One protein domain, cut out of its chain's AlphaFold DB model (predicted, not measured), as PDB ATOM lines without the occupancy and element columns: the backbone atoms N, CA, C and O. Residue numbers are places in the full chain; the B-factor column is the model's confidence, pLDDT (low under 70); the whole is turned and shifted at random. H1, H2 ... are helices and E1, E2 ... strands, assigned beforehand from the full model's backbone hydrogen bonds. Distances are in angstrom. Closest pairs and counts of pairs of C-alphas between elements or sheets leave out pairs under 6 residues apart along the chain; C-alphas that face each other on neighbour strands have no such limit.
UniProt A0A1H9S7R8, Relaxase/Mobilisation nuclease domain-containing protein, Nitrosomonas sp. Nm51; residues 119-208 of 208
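AT A GLANCE: This is residues 119 to 208 of the 208 residues of the protein "Relaxase/Mobilisation nuclease domain-containing protein" of Nitrosomonas sp. Nm51 (UniProt A0A1H9S7R8). The model is a small head with one long helix, H3, reaching far out of it: the beginning of H3 packs on a little three-stranded sheet, and residues 177 to 208 stick out. H1 and H2 are short helices in the head. The printed part has 90 residues, with E1, E2, E3, H1, H2 and H3 along it; the sheet's order is E1, E2, E3, all antiparallel. The class is mostly helix, and the whole is extended, with a radius of gyration of the C-alphas of 23.1 A and spans of 77 by 23 by 19 A.

IN THESE COORDINATES: E1 is residues 120 to 123, beginning at C-alpha 120 (28.475, 39.534, 10.685); E2 is 129 to 132 and E3 138 to 140. H1 is residues 141 to 145 and H2 149 to 155. H3, residues 165 to 206, is 60.7 A long and ends at C-alpha 206 (57.639, 24.376, 54.213).

HOW THE PARTS SIT: E1, E2 and E3 form a meander, each strand the antiparallel neighbour of the one before. In the hairpin E1 and E2, N 120 and O 132 are 2.8 A apart; in the hairpin E2 and E3, N 131 and O 139 are 2.9 A apart, both within hydrogen-bond range. H3 is on the sheet at a height of 8.8 A, running along the strands at 4 degrees to E1 on the local plane; the closest C-alphas of E1 and H3, those of Ala 122 and Val 165, are 5.6 A apart. H1 is on the opposite face, over none of the strands. H1 and H2 only just touch, with 3 pairs of C-alphas within 8 A, the closest being Ser 142 and Ala 149 at 5.3 A. H2 and H3 are apart. In H1, H2 and H3 every O i to N i+4 pair is within hydrogen-bond range.

THE WHOLE: The two C-alphas farthest apart, those of Lys 150 and Gln 208, are 77.0 A apart. The printed part has no cut and no long link. The mean pLDDT of the printed part is 76.2; residues under 70 include 144 to 147 and 182 to 188.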
ATOM      1  N   TYR A 119      28.598  36.106  14.152       78.12
ATOM      2  CA  TYR A 119      27.992  36.385  12.854       78.12
ATOM      3  C   TYR A 119      28.088  37.872  12.488       78.12
ATOM      4  O   TYR A 119      27.712  38.739  13.278       78.12
ATOM      5  N   VAL A 120      28.470  38.173  11.247       82.00
ATOM      6  CA  VAL A 120      28.475  39.534  10.685       82.00
ATOM      7  C   VAL A 120      27.374  39.677   9.640       82.00
ATOM      8  O   VAL A 120      27.222  38.847   8.747       82.00
ATOM      9  N   LEU A 121      26.573  40.739   9.746       84.25
ATOM     10  CA  LEU A 121      25.569  41.076   8.736       84.25
ATOM     11  C   LEU A 121      26.252  41.803   7.571       84.25
ATOM     12  O   LEU A 121      26.872  42.841   7.784       84.25
ATOM     13  N   ALA A 122      26.085  41.287   6.359       86.44
ATOM     14  CA  ALA A 122      26.704  41.798   5.145       86.44
ATOM     15  C   ALA A 122      25.671  42.029   4.033       86.44
ATOM     16  O   ALA A 122      24.553  41.495   4.046       86.44
ATOM     17  N   ARG A 123      26.057  42.830   3.046       88.19
ATOM     18  CA  ARG A 123      25.345  42.986   1.780       88.19
ATOM     19  C   ARG A 123      25.703  41.821   0.864       88.19
ATOM     20  O   ARG A 123      26.880  41.583   0.611       88.19
ATOM     21  N   GLY A 124      24.705  41.103   0.352       81.94
ATOM     22  CA  GLY A 124      24.949  40.018  -0.596       81.94
ATOM     23  C   GLY A 124      24.966  40.499  -2.047       81.94
ATOM     24  O   GLY A 124      24.124  41.288  -2.459       81.94
ATOM     25  N   ASP A 125      25.865  39.944  -2.859       70.94
ATOM     26  CA  ASP A 125      26.141  40.429  -4.227       70.94
ATOM     27  C   ASP A 125      24.954  40.324  -5.197       70.94
ATOM     28  O   ASP A 125      24.813  41.109  -6.130       70.94
ATOM     29  N   ARG A 126      24.076  39.332  -4.993       65.31
ATOM     30  CA  ARG A 126      22.849  39.111  -5.793       65.31
ATOM     31  C   ARG A 126      21.576  39.034  -4.947       65.31
ATOM     32  O   ARG A 126      20.478  38.875  -5.478       65.31
ATOM     33  N   ARG A 127      21.705  39.038  -3.618       61.66
ATOM     34  CA  ARG A 127      20.626  38.772  -2.653       61.66
ATOM     35  C   ARG A 127      20.793  39.757  -1.507       61.66
ATOM     36  O   ARG A 127      21.844  39.711  -0.905       61.66
ATOM     37  N   GLY A 128      19.752  40.532  -1.184       75.25
ATOM     38  CA  GLY A 128      19.814  41.674  -0.254       75.25
ATOM     39  C   GLY A 128      20.672  41.486   1.009       75.25
ATOM     40  O   GLY A 128      21.888  41.618   0.989       75.25
ATOM     41  N   PHE A 129      20.047  41.183   2.144       80.88
ATOM     42  CA  PHE A 129      20.783  40.964   3.393       80.88
ATOM     43  C   PHE A 129      21.285  39.520   3.487       80.88
ATOM     44  O   PHE A 129      20.492  38.573   3.366       80.88
ATOM     45  N   VAL A 130      22.577  39.352   3.759       85.06
ATOM     46  CA  VAL A 130      23.203  38.066   4.089       85.06
ATOM     47  C   VAL A 130      23.892  38.153   5.447       85.06
ATOM     48  O   VAL A 130      24.199  39.233   5.937       85.06
ATOM     49  N   ALA A 131      24.088  37.017   6.094       83.06
ATOM     50  CA  ALA A 131      24.863  36.914   7.317       83.06
ATOM     51  C   ALA A 131      26.022  35.955   7.070       83.06
ATOM     52  O   ALA A 131      25.830  34.928   6.421       83.06
ATOM     53  N   VAL A 132      27.201  36.319   7.553       85.19
ATOM     54  CA  VAL A 132      28.439  35.560   7.412       85.19
ATOM     55  C   VAL A 132      28.816  35.029   8.788       85.19
ATOM     56  O   VAL A 132      28.811  35.805   9.741       85.19
ATOM     57  N   ASP A 133      29.060  33.728   8.916       81.38
ATOM     58  CA  ASP A 133      29.509  33.124  10.177       81.38
ATOM     59  C   ASP A 133      31.038  33.178  10.332       81.38
ATOM     60  O   ASP A 133      31.769  33.560   9.414       81.38
ATOM     61  N   HIS A 134      31.535  32.730  11.485       74.44
ATOM     62  CA  HIS A 134      32.968  32.676  11.776       74.44
ATOM     63  C   HIS A 134      33.778  31.759  10.834       74.44
ATOM     64  O   HIS A 134      35.006  31.824  10.825       74.44
ATOM     65  N   ARG A 135      33.114  30.897  10.051       71.69
ATOM     66  CA  ARG A 135      33.718  30.020   9.031       71.69
ATOM     67  C   ARG A 135      33.709  30.659   7.638       71.69
ATOM     68  O   ARG A 135      34.270  30.095   6.704       71.69
ATOM     69  N   GLY A 136      33.097  31.833   7.486       76.44
ATOM     70  CA  GLY A 136      32.941  32.523   6.208       76.44
ATOM     71  C   GLY A 136      31.773  32.011   5.357       76.44
ATOM     72  O   GLY A 136      31.672  32.384   4.178       76.44
ATOM     73  N   GLU A 137      30.896  31.178   5.929       80.00
ATOM     74  CA  GLU A 137      29.684  30.676   5.287       80.00
ATOM     75  C   GLU A 137      28.636  31.783   5.178       80.00
ATOM     76  O   GLU A 137      28.404  32.550   6.112       80.00
ATOM     77  N   VAL A 138      27.983  31.871   4.015       83.44
ATOM     78  CA  VAL A 138      27.056  32.960   3.691       83.44
ATOM     79  C   VAL A 138      25.614  32.472   3.734       83.44
ATOM     80  O   VAL A 138      25.160  31.692   2.893       83.44
ATOM     81  N   PHE A 139      24.841  33.026   4.659       78.81
ATOM     82  CA  PHE A 139      23.442  32.691   4.874       78.81
ATOM     83  C   PHE A 139      22.531  33.807   4.364       78.81
ATOM     84  O   PHE A 139      22.566  34.942   4.835       78.81
ATOM     85  N   ALA A 140      21.642  33.486   3.418       81.31
ATOM     86  CA  ALA A 140      20.621  34.433   2.972       81.31
ATOM     87  C   ALA A 140      19.627  34.705   4.108       81.31
ATOM     88  O   ALA A 140      18.860  33.806   4.478       81.31
ATOM     89  N   VAL A 141      19.589  35.945   4.611       77.38
ATOM     90  CA  VAL A 141      18.801  36.294   5.801       77.38
ATOM     91  C   VAL A 141      17.342  35.920   5.590       77.38
ATOM     92  O   VAL A 141      16.804  35.188   6.404       77.38
ATOM     93  N   SER A 142      16.727  36.283   4.460       77.00
ATOM     94  CA  SER A 142      15.324  35.958   4.139       77.00
ATOM     95  C   SER A 142      14.969  34.473   4.264       77.00
ATOM     96  O   SER A 142      13.955  34.133   4.878       77.00
ATOM     97  N   LYS A 143      15.817  33.576   3.749       72.75
ATOM     98  CA  LYS A 143      15.619  32.122   3.844       72.75
ATOM     99  C   LYS A 143      15.847  31.601   5.254       72.75
ATOM    100  O   LYS A 143      15.155  30.674   5.678       72.75
ATOM    101  N   TRP A 144      16.823  32.170   5.949       69.75
ATOM    102  CA  TRP A 144      17.162  31.817   7.317       69.75
ATOM    103  C   TRP A 144      16.012  32.192   8.260       69.75
ATOM    104  O   TRP A 144      15.478  31.342   8.977       69.75
ATOM    105  N   ILE A 145      15.557  33.439   8.207       68.44
ATOM    106  CA  ILE A 145      14.488  33.926   9.075       68.44
ATOM    107  C   ILE A 145      13.105  33.473   8.593       68.44
ATOM    108  O   ILE A 145      12.143  33.558   9.348       68.44
ATOM    109  N   GLY A 146      12.965  32.991   7.358       64.31
ATOM    110  CA  GLY A 146      11.703  32.464   6.831       64.31
ATOM    111  C   GLY A 146      10.645  33.533   6.547       64.31
ATOM    112  O   GLY A 146       9.467  33.284   6.769       64.31
ATOM    113  N   ILE A 147      11.050  34.724   6.090       69.50
ATOM    114  CA  ILE A 147      10.130  35.747   5.547       69.50
ATOM    115  C   ILE A 147      10.585  36.218   4.168       69.50
ATOM    116  O   ILE A 147      11.738  36.028   3.771       69.50
ATOM    117  N   LYS A 148       9.668  36.844   3.426       75.56
ATOM    118  CA  LYS A 148       9.929  37.333   2.067       75.56
ATOM    119  C   LYS A 148      11.026  38.400   2.076       75.56
ATOM    120  O   LYS A 148      11.096  39.230   2.974       75.56
ATOM    121  N   ALA A 149      11.850  38.429   1.026       75.75
ATOM    122  CA  ALA A 149      12.970  39.370   0.912       75.75
ATOM    123  C   ALA A 149      12.545  40.846   1.031       75.75
ATOM    124  O   ALA A 149      13.256  41.632   1.646       75.75
ATOM    125  N   LYS A 150      11.367  41.212   0.504       78.94
ATOM    126  CA  LYS A 150      10.790  42.559   0.660       78.94
ATOM    127  C   LYS A 150      10.600  42.930   2.134       78.94
ATOM    128  O   LYS A 150      11.037  43.984   2.571       78.94
ATOM    129  N   GLU A 151      10.033  42.012   2.905       69.44
ATOM    130  CA  GLU A 151       9.774  42.186   4.332       69.44
ATOM    131  C   GLU A 151      11.077  42.237   5.148       69.44
ATOM    132  O   GLU A 151      11.151  42.924   6.159       69.44
ATOM    133  N   VAL A 152      12.137  41.557   4.692       70.38
ATOM    134  CA  VAL A 152      13.485  41.694   5.272       70.38
ATOM    135  C   VAL A 152      14.030  43.102   5.072       70.38
ATOM    136  O   VAL A 152      14.521  43.689   6.030       70.38
ATOM    137  N   ARG A 153      13.901  43.658   3.861       75.19
ATOM    138  CA  ARG A 153      14.352  45.025   3.553       75.19
ATOM    139  C   ARG A 153      13.593  46.081   4.338       75.19
ATOM    140  O   ARG A 153      14.200  47.003   4.853       75.19
ATOM    141  N   GLU A 154      12.285  45.915   4.494       74.00
ATOM    142  CA  GLU A 154      11.482  46.809   5.333       74.00
ATOM    143  C   GLU A 154      11.872  46.717   6.813       74.00
ATOM    144  O   GLU A 154      11.641  47.657   7.575       74.00
ATOM    145  N   ARG A 155      12.383  45.564   7.265       67.25
ATOM    146  CA  ARG A 155      12.690  45.305   8.676       67.25
ATOM    147  C   ARG A 155      14.113  45.653   9.075       67.25
ATOM    148  O   ARG A 155      14.284  46.061  10.219       67.25
ATOM    149  N   LEU A 156      15.086  45.492   8.188       68.44
ATOM    150  CA  LEU A 156      16.493  45.790   8.448       68.44
ATOM    151  C   LEU A 156      16.857  47.226   8.045       68.44
ATOM    152  O   LEU A 156      16.027  47.969   7.529       68.44
ATOM    153  N   THR A 157      18.077  47.641   8.399       69.50
ATOM    154  CA  THR A 157      18.626  48.962   8.040       69.50
ATOM    155  C   THR A 157      18.937  49.048   6.544       69.50
ATOM    156  O   THR A 157      18.682  48.092   5.824       69.50
ATOM    157  N   ASP A 158      19.484  50.168   6.070       70.12
ATOM    158  CA  ASP A 158      19.819  50.327   4.655       70.12
ATOM    159  C   ASP A 158      20.966  49.389   4.232       70.12
ATOM    160  O   ASP A 158      22.005  49.288   4.888       70.12
ATOM    161  N   GLU A 159      20.766  48.690   3.117       68.50
ATOM    162  CA  GLU A 159      21.656  47.643   2.601       68.50
ATOM    163  C   GLU A 159      23.033  48.201   2.214       68.50
ATOM    164  O   GLU A 159      24.043  47.505   2.290       68.50
ATOM    165  N   LYS A 160      23.088  49.484   1.840       72.06
ATOM    166  CA  LYS A 160      24.315  50.162   1.400       72.06
ATOM    167  C   LYS A 160      25.312  50.450   2.522       72.06
ATOM    168  O   LYS A 160      26.469  50.711   2.225       72.06
ATOM    169  N   ILE A 161      24.863  50.421   3.777       80.31
ATOM    170  CA  ILE A 161      25.691  50.725   4.956       80.31
ATOM    171  C   ILE A 161      26.414  49.460   5.454       80.31
ATOM    172  O   ILE A 161      27.301  49.532   6.301       80.31
ATOM    173  N   LEU A 162      26.029  48.286   4.951       82.12
ATOM    174  CA  LEU A 162      26.609  47.017   5.370       82.12
ATOM    175  C   LEU A 162      27.873  46.681   4.574       82.12
ATOM    176  O   LEU A 162      27.920  46.973   3.376       82.12
ATOM    177  N   PRO A 163      28.851  46.014   5.216       85.94
ATOM    178  CA  PRO A 163      30.037  45.533   4.528       85.94
ATOM    179  C   PRO A 163      29.653  44.541   3.427       85.94
ATOM    180  O   PRO A 163      28.625  43.858   3.512       85.94
ATOM    181  N   SER A 164      30.484  44.437   2.397       90.06
ATOM    182  CA  SER A 164      30.414  43.328   1.446       90.06
ATOM    183  C   SER A 164      30.683  41.990   2.144       90.06
ATOM    184  O   SER A 164      31.154  41.936   3.282       90.06
ATOM    185  N   VAL A 165      30.383  40.881   1.468       87.31
ATOM    186  CA  VAL A 165      30.696  39.543   1.996       87.31
ATOM    187  C   VAL A 165      32.193  39.389   2.268       87.31
ATOM    188  O   VAL A 165      32.569  38.826   3.295       87.31
ATOM    189  N   ASP A 166      33.043  39.912   1.387       86.38
ATOM    190  CA  ASP A 166      34.495  39.800   1.531       86.38
ATOM    191  C   ASP A 166      35.023  40.678   2.669       86.38
ATOM    192  O   ASP A 166      35.831  40.222   3.478       86.38
ATOM    193  N   GLU A 167      34.492  41.894   2.814       86.69
ATOM    194  CA  GLU A 167      34.783  42.761   3.962       86.69
ATOM    195  C   GLU A 167      34.337  42.116   5.281       86.69
ATOM    196  O   GLU A 167      35.077  42.133   6.262       86.69
ATOM    197  N   ALA A 168      33.160  41.486   5.304       85.62
ATOM    198  CA  ALA A 168      32.665  40.784   6.483       85.62
ATOM    199  C   ALA A 168      33.548  39.584   6.854       85.62
ATOM    200  O   ALA A 168      33.832  39.383   8.032       85.62
ATOM    201  N   ARG A 169      34.035  38.812   5.874       84.56
ATOM    202  CA  ARG A 169      35.000  37.722   6.111       84.56
ATOM    203  C   ARG A 169      36.311  38.240   6.695       84.56
ATOM    204  O   ARG A 169      36.815  37.661   7.655       84.56
ATOM    205  N   ALA A 170      36.838  39.334   6.148       84.56
ATOM    206  CA  ALA A 170      38.057  39.960   6.651       84.56
ATOM    207  C   ALA A 170      37.879  40.468   8.091       84.56
ATOM    208  O   ALA A 170      38.737  40.235   8.944       84.56
ATOM    209  N   GLN A 171      36.735  41.094   8.383       83.00
ATOM    210  CA  GLN A 171      36.412  41.577   9.722       83.00
ATOM    211  C   GLN A 171      36.298  40.431  10.729       83.00
ATOM    212  O   GLN A 171      36.891  40.496  11.800       83.00
ATOM    213  N   ILE A 172      35.615  39.347  10.360       80.69
ATOM    214  CA  ILE A 172      35.503  38.144  11.190       80.69
ATOM    215  C   ILE A 172      36.882  37.563  11.510       80.69
ATOM    216  O   ILE A 172      37.154  37.252  12.668       80.69
ATOM    217  N   ALA A 173      37.763  37.442  10.515       77.75
ATOM    218  CA  ALA A 173      39.115  36.932  10.726       77.75
ATOM    219  C   ALA A 173      39.919  37.823  11.693       77.75
ATOM    220  O   ALA A 173      40.571  37.314  12.608       77.75
ATOM    221  N   SER A 174      39.820  39.147  11.536       80.25
ATOM    222  CA  SER A 174      40.473  40.128  12.413       80.25
ATOM    223  C   SER A 174      39.934  40.088  13.852       80.25
ATOM    224  O   SER A 174      40.704  40.066  14.818       80.25
ATOM    225  N   ASP A 175      38.613  40.040  14.016       75.88
ATOM    226  CA  ASP A 175      37.956  40.014  15.325       75.88
ATOM    227  C   ASP A 175      38.243  38.701  16.069       75.88
ATOM    228  O   ASP A 175      38.491  38.706  17.278       75.88
ATOM    229  N   MET A 176      38.259  37.573  15.350       70.31
ATOM    230  CA  MET A 176      38.594  36.257  15.900       70.31
ATOM    231  C   MET A 176      40.041  36.229  16.401       70.31
ATOM    232  O   MET A 176      40.283  35.791  17.526       70.31
ATOM    233  N   ALA A 177      40.988  36.752  15.613       71.62
ATOM    234  CA  ALA A 177      42.390  36.862  16.012       71.62
ATOM    235  C   ALA A 177      42.557  37.720  17.278       71.62
ATOM    236  O   ALA A 177      43.271  37.334  18.205       71.62
ATOM    237  N   THR A 178      41.827  38.836  17.362       77.44
ATOM    238  CA  THR A 178      41.848  39.736  18.525       77.44
ATOM    239  C   THR A 178      41.265  39.069  19.774       77.44
ATOM    240  O   THR A 178      41.862  39.125  20.851       77.44
ATOM    241  N   ARG A 179      40.116  38.387  19.650       72.44
ATOM    242  CA  ARG A 179      39.486  37.656  20.765       72.44
ATOM    243  C   ARG A 179      40.340  36.492  21.253       72.44
ATOM    244  O   ARG A 179      40.467  36.318  22.460       72.44
ATOM    245  N   LEU A 180      40.938  35.719  20.342       68.12
ATOM    246  CA  LEU A 180      41.872  34.647  20.692       68.12
ATOM    247  C   LEU A 180      43.066  35.208  21.467       68.12
ATOM    248  O   LEU A 180      43.367  34.707  22.546       68.12
ATOM    249  N   ALA A 181      43.686  36.289  20.983       70.75
ATOM    250  CA  ALA A 181      44.793  36.943  21.680       70.75
ATOM    251  C   ALA A 181      44.405  37.401  23.100       70.75
ATOM    252  O   ALA A 181      45.127  37.114  24.056       70.75
ATOM    253  N   ALA A 182      43.239  38.035  23.261       69.56
ATOM    254  CA  ALA A 182      42.737  38.464  24.567       69.56
ATOM    255  C   ALA A 182      42.439  37.282  25.510       69.56
ATOM    256  O   ALA A 182      42.757  37.342  26.699       69.56
ATOM    257  N   LEU A 183      41.874  36.185  24.994       68.81
ATOM    258  CA  LEU A 183      41.619  34.970  25.773       68.81
ATOM    259  C   LEU A 183      42.916  34.296  26.224       68.81
ATOM    260  O   LEU A 183      43.004  33.886  27.380       68.81
ATOM    261  N   PHE A 184      43.927  34.214  25.356       66.94
ATOM    262  CA  PHE A 184      45.239  33.678  25.725       66.94
ATOM    263  C   PHE A 184      45.915  34.529  26.802       66.94
ATOM    264  O   PHE A 184      46.445  33.983  27.768       66.94
ATOM    265  N   GLN A 185      45.844  35.858  26.692       66.75
ATOM    266  CA  GLN A 185      46.364  36.768  27.717       66.75
ATOM    267  C   GLN A 185      45.616  36.616  29.050       66.75
ATOM    268  O   GLN A 185      46.251  36.497  30.096       66.75
ATOM    269  N   GLY A 186      44.281  36.546  29.018       62.00
ATOM    270  CA  GLY A 186      43.453  36.355  30.210       62.00
ATOM    271  C   GLY A 186      43.671  35.000  30.891       62.00
ATOM    272  O   GLY A 186      43.815  34.947  32.111       62.00
ATOM    273  N   GLN A 187      43.757  33.908  30.122       62.94
ATOM    274  CA  GLN A 187      44.069  32.581  30.665       62.94
ATOM    275  C   GLN A 187      45.480  32.529  31.246       62.94
ATOM    276  O   GLN A 187      45.654  32.007  32.343       62.94
ATOM    277  N   SER A 188      46.469  33.104  30.561       67.88
ATOM    278  CA  SER A 188      47.843  33.173  31.065       67.88
ATOM    279  C   SER A 188      47.921  33.949  32.384       67.88
ATOM    280  O   SER A 188      48.524  33.472  33.344       67.88
ATOM    281  N   ALA A 189      47.223  35.086  32.491       70.69
ATOM    282  CA  ALA A 189      47.146  35.863  33.727       70.69
ATOM    283  C   ALA A 189      46.446  35.095  34.865       70.69
ATOM    284  O   ALA A 189      46.944  35.067  35.990       70.69
ATOM    285  N   ALA A 190      45.324  34.427  34.579       70.62
ATOM    286  CA  ALA A 190      44.591  33.637  35.567       70.62
ATOM    287  C   ALA A 190      45.388  32.410  36.048       70.62
ATOM    288  O   ALA A 190      45.402  32.104  37.243       70.62
ATOM    289  N   ILE A 191      46.079  31.724  35.131       73.06
ATOM    290  CA  ILE A 191      46.968  30.599  35.443       73.06
ATOM    291  C   ILE A 191      48.168  31.095  36.252       73.06
ATOM    292  O   ILE A 191      48.473  30.511  37.287       73.06
ATOM    293  N   GLY A 192      48.798  32.201  35.848       76.56
ATOM    294  CA  GLY A 192      49.898  32.830  36.577       76.56
ATOM    295  C   GLY A 192      49.518  33.201  38.012       76.56
ATOM    296  O   GLY A 192      50.211  32.811  38.948       76.56
ATOM    297  N   ALA A 193      48.374  33.863  38.206       78.19
ATOM    298  CA  ALA A 193      47.867  34.214  39.534       78.19
ATOM    299  C   ALA A 193      47.578  32.974  40.395       78.19
ATOM    300  O   ALA A 193      47.912  32.935  41.581       78.19
ATOM    301  N   ARG A 194      46.998  31.923  39.796       83.81
ATOM    302  CA  ARG A 194      46.721  30.660  40.492       83.81
ATOM    303  C   ARG A 194      48.006  29.918  40.867       83.81
ATOM    304  O   ARG A 194      48.069  29.363  41.960       83.81
ATOM    305  N   MET A 195      49.021  29.926  40.002       73.31
ATOM    306  CA  MET A 195      50.337  29.348  40.295       73.31
ATOM    307  C   MET A 195      51.060  30.120  41.403       73.31
ATOM    308  O   MET A 195      51.574  29.493  42.323       73.31
ATOM    309  N   ALA A 196      51.036  31.457  41.377       85.06
ATOM    310  CA  ALA A 196      51.631  32.287  42.427       85.06
ATOM    311  C   ALA A 196      50.987  32.027  43.802       85.06
ATOM    312  O   ALA A 196      51.693  31.805  44.783       85.06
ATOM    313  N   ALA A 197      49.653  31.950  43.863       83.50
ATOM    314  CA  ALA A 197      48.930  31.645  45.099       83.50
ATOM    315  C   ALA A 197      49.203  30.222  45.628       83.50
ATOM    316  O   ALA A 197      49.171  29.981  46.836       83.50
ATOM    317  N   LEU A 198      49.450  29.254  44.737       78.88
ATOM    318  CA  LEU A 198      49.854  27.898  45.125       78.88
ATOM    319  C   LEU A 198      51.293  27.861  45.651       78.88
ATOM    320  O   LEU A 198      51.559  27.162  46.626       78.88
ATOM    321  N   GLU A 199      52.200  28.624  45.044       83.38
ATOM    322  CA  GLU A 199      53.595  28.724  45.475       83.38
ATOM    323  C   GLU A 199      53.725  29.391  46.850       83.38
ATOM    324  O   GLU A 199      54.448  28.893  47.710       83.38
ATOM    325  N   GLU A 200      52.961  30.454  47.108       85.12
ATOM    326  CA  GLU A 200      52.912  31.112  48.418       85.12
ATOM    327  C   GLU A 200      52.424  30.148  49.515       85.12
ATOM    328  O   GLU A 200      53.047  30.025  50.574       85.12
ATOM    329  N   LYS A 201      51.372  29.364  49.230       81.31
ATOM    330  CA  LYS A 201      50.900  28.294  50.127       81.31
ATOM    331  C   LYS A 201      51.957  27.213  50.356       81.31
ATOM    332  O   LYS A 201      52.112  26.749  51.486       81.31
ATOM    333  N   ARG A 202      52.692  26.810  49.313       80.62
ATOM    334  CA  ARG A 202      53.782  25.823  49.413       80.62
ATOM    335  C   ARG A 202      54.904  26.328  50.323       80.62
ATOM    336  O   ARG A 202      55.356  25.594  51.202       80.62
ATOM    337  N   GLN A 203      55.326  27.579  50.151       84.69
ATOM    338  CA  GLN A 203      56.377  28.192  50.967       84.69
ATOM    339  C   GLN A 203      55.953  28.363  52.431       84.69
ATOM    340  O   GLN A 203      56.772  28.141  53.320       84.69
ATOM    341  N   ALA A 204      54.684  28.691  52.693       83.50
ATOM    342  CA  ALA A 204      54.148  28.778  54.050       83.50
ATOM    343  C   ALA A 204      54.132  27.417  54.773       83.50
ATOM    344  O   ALA A 204      54.469  27.358  55.951       83.50
ATOM    345  N   MET A 205      53.808  26.324  54.069       75.69
ATOM    346  CA  MET A 205      53.838  24.965  54.638       75.69
ATOM    347  C   MET A 205      55.255  24.431  54.880       75.69
ATOM    348  O   MET A 205      55.446  23.624  55.776       75.69
ATOM    349  N   THR A 206      56.247  24.865  54.097       76.56
ATOM    350  CA  THR A 206      57.639  24.376  54.213       76.56
ATOM    351  C   THR A 206      58.438  25.115  55.304       76.56
ATOM    352  O   THR A 206      59.557  24.730  55.620       76.56
ATOM    353  N   ARG A 207      57.894  26.208  55.861       67.62
ATOM    354  CA  ARG A 207      58.526  27.026  56.916       67.62
ATOM    355  C   ARG A 207      58.037  26.697  58.340       67.62
ATOM    356  O   ARG A 207      58.419  27.414  59.263       67.62
ATOM    357  N   GLN A 208      57.202  25.669  58.510       49.31
ATOM    358  CA  GLN A 208      56.840  25.070  59.806       49.31
ATOM    359  C   GLN A 208      57.652  23.799  60.037       49.31
ATOM    360  O   GLN A 208      57.994  23.552  61.213       49.31
TER     361      GLN A 208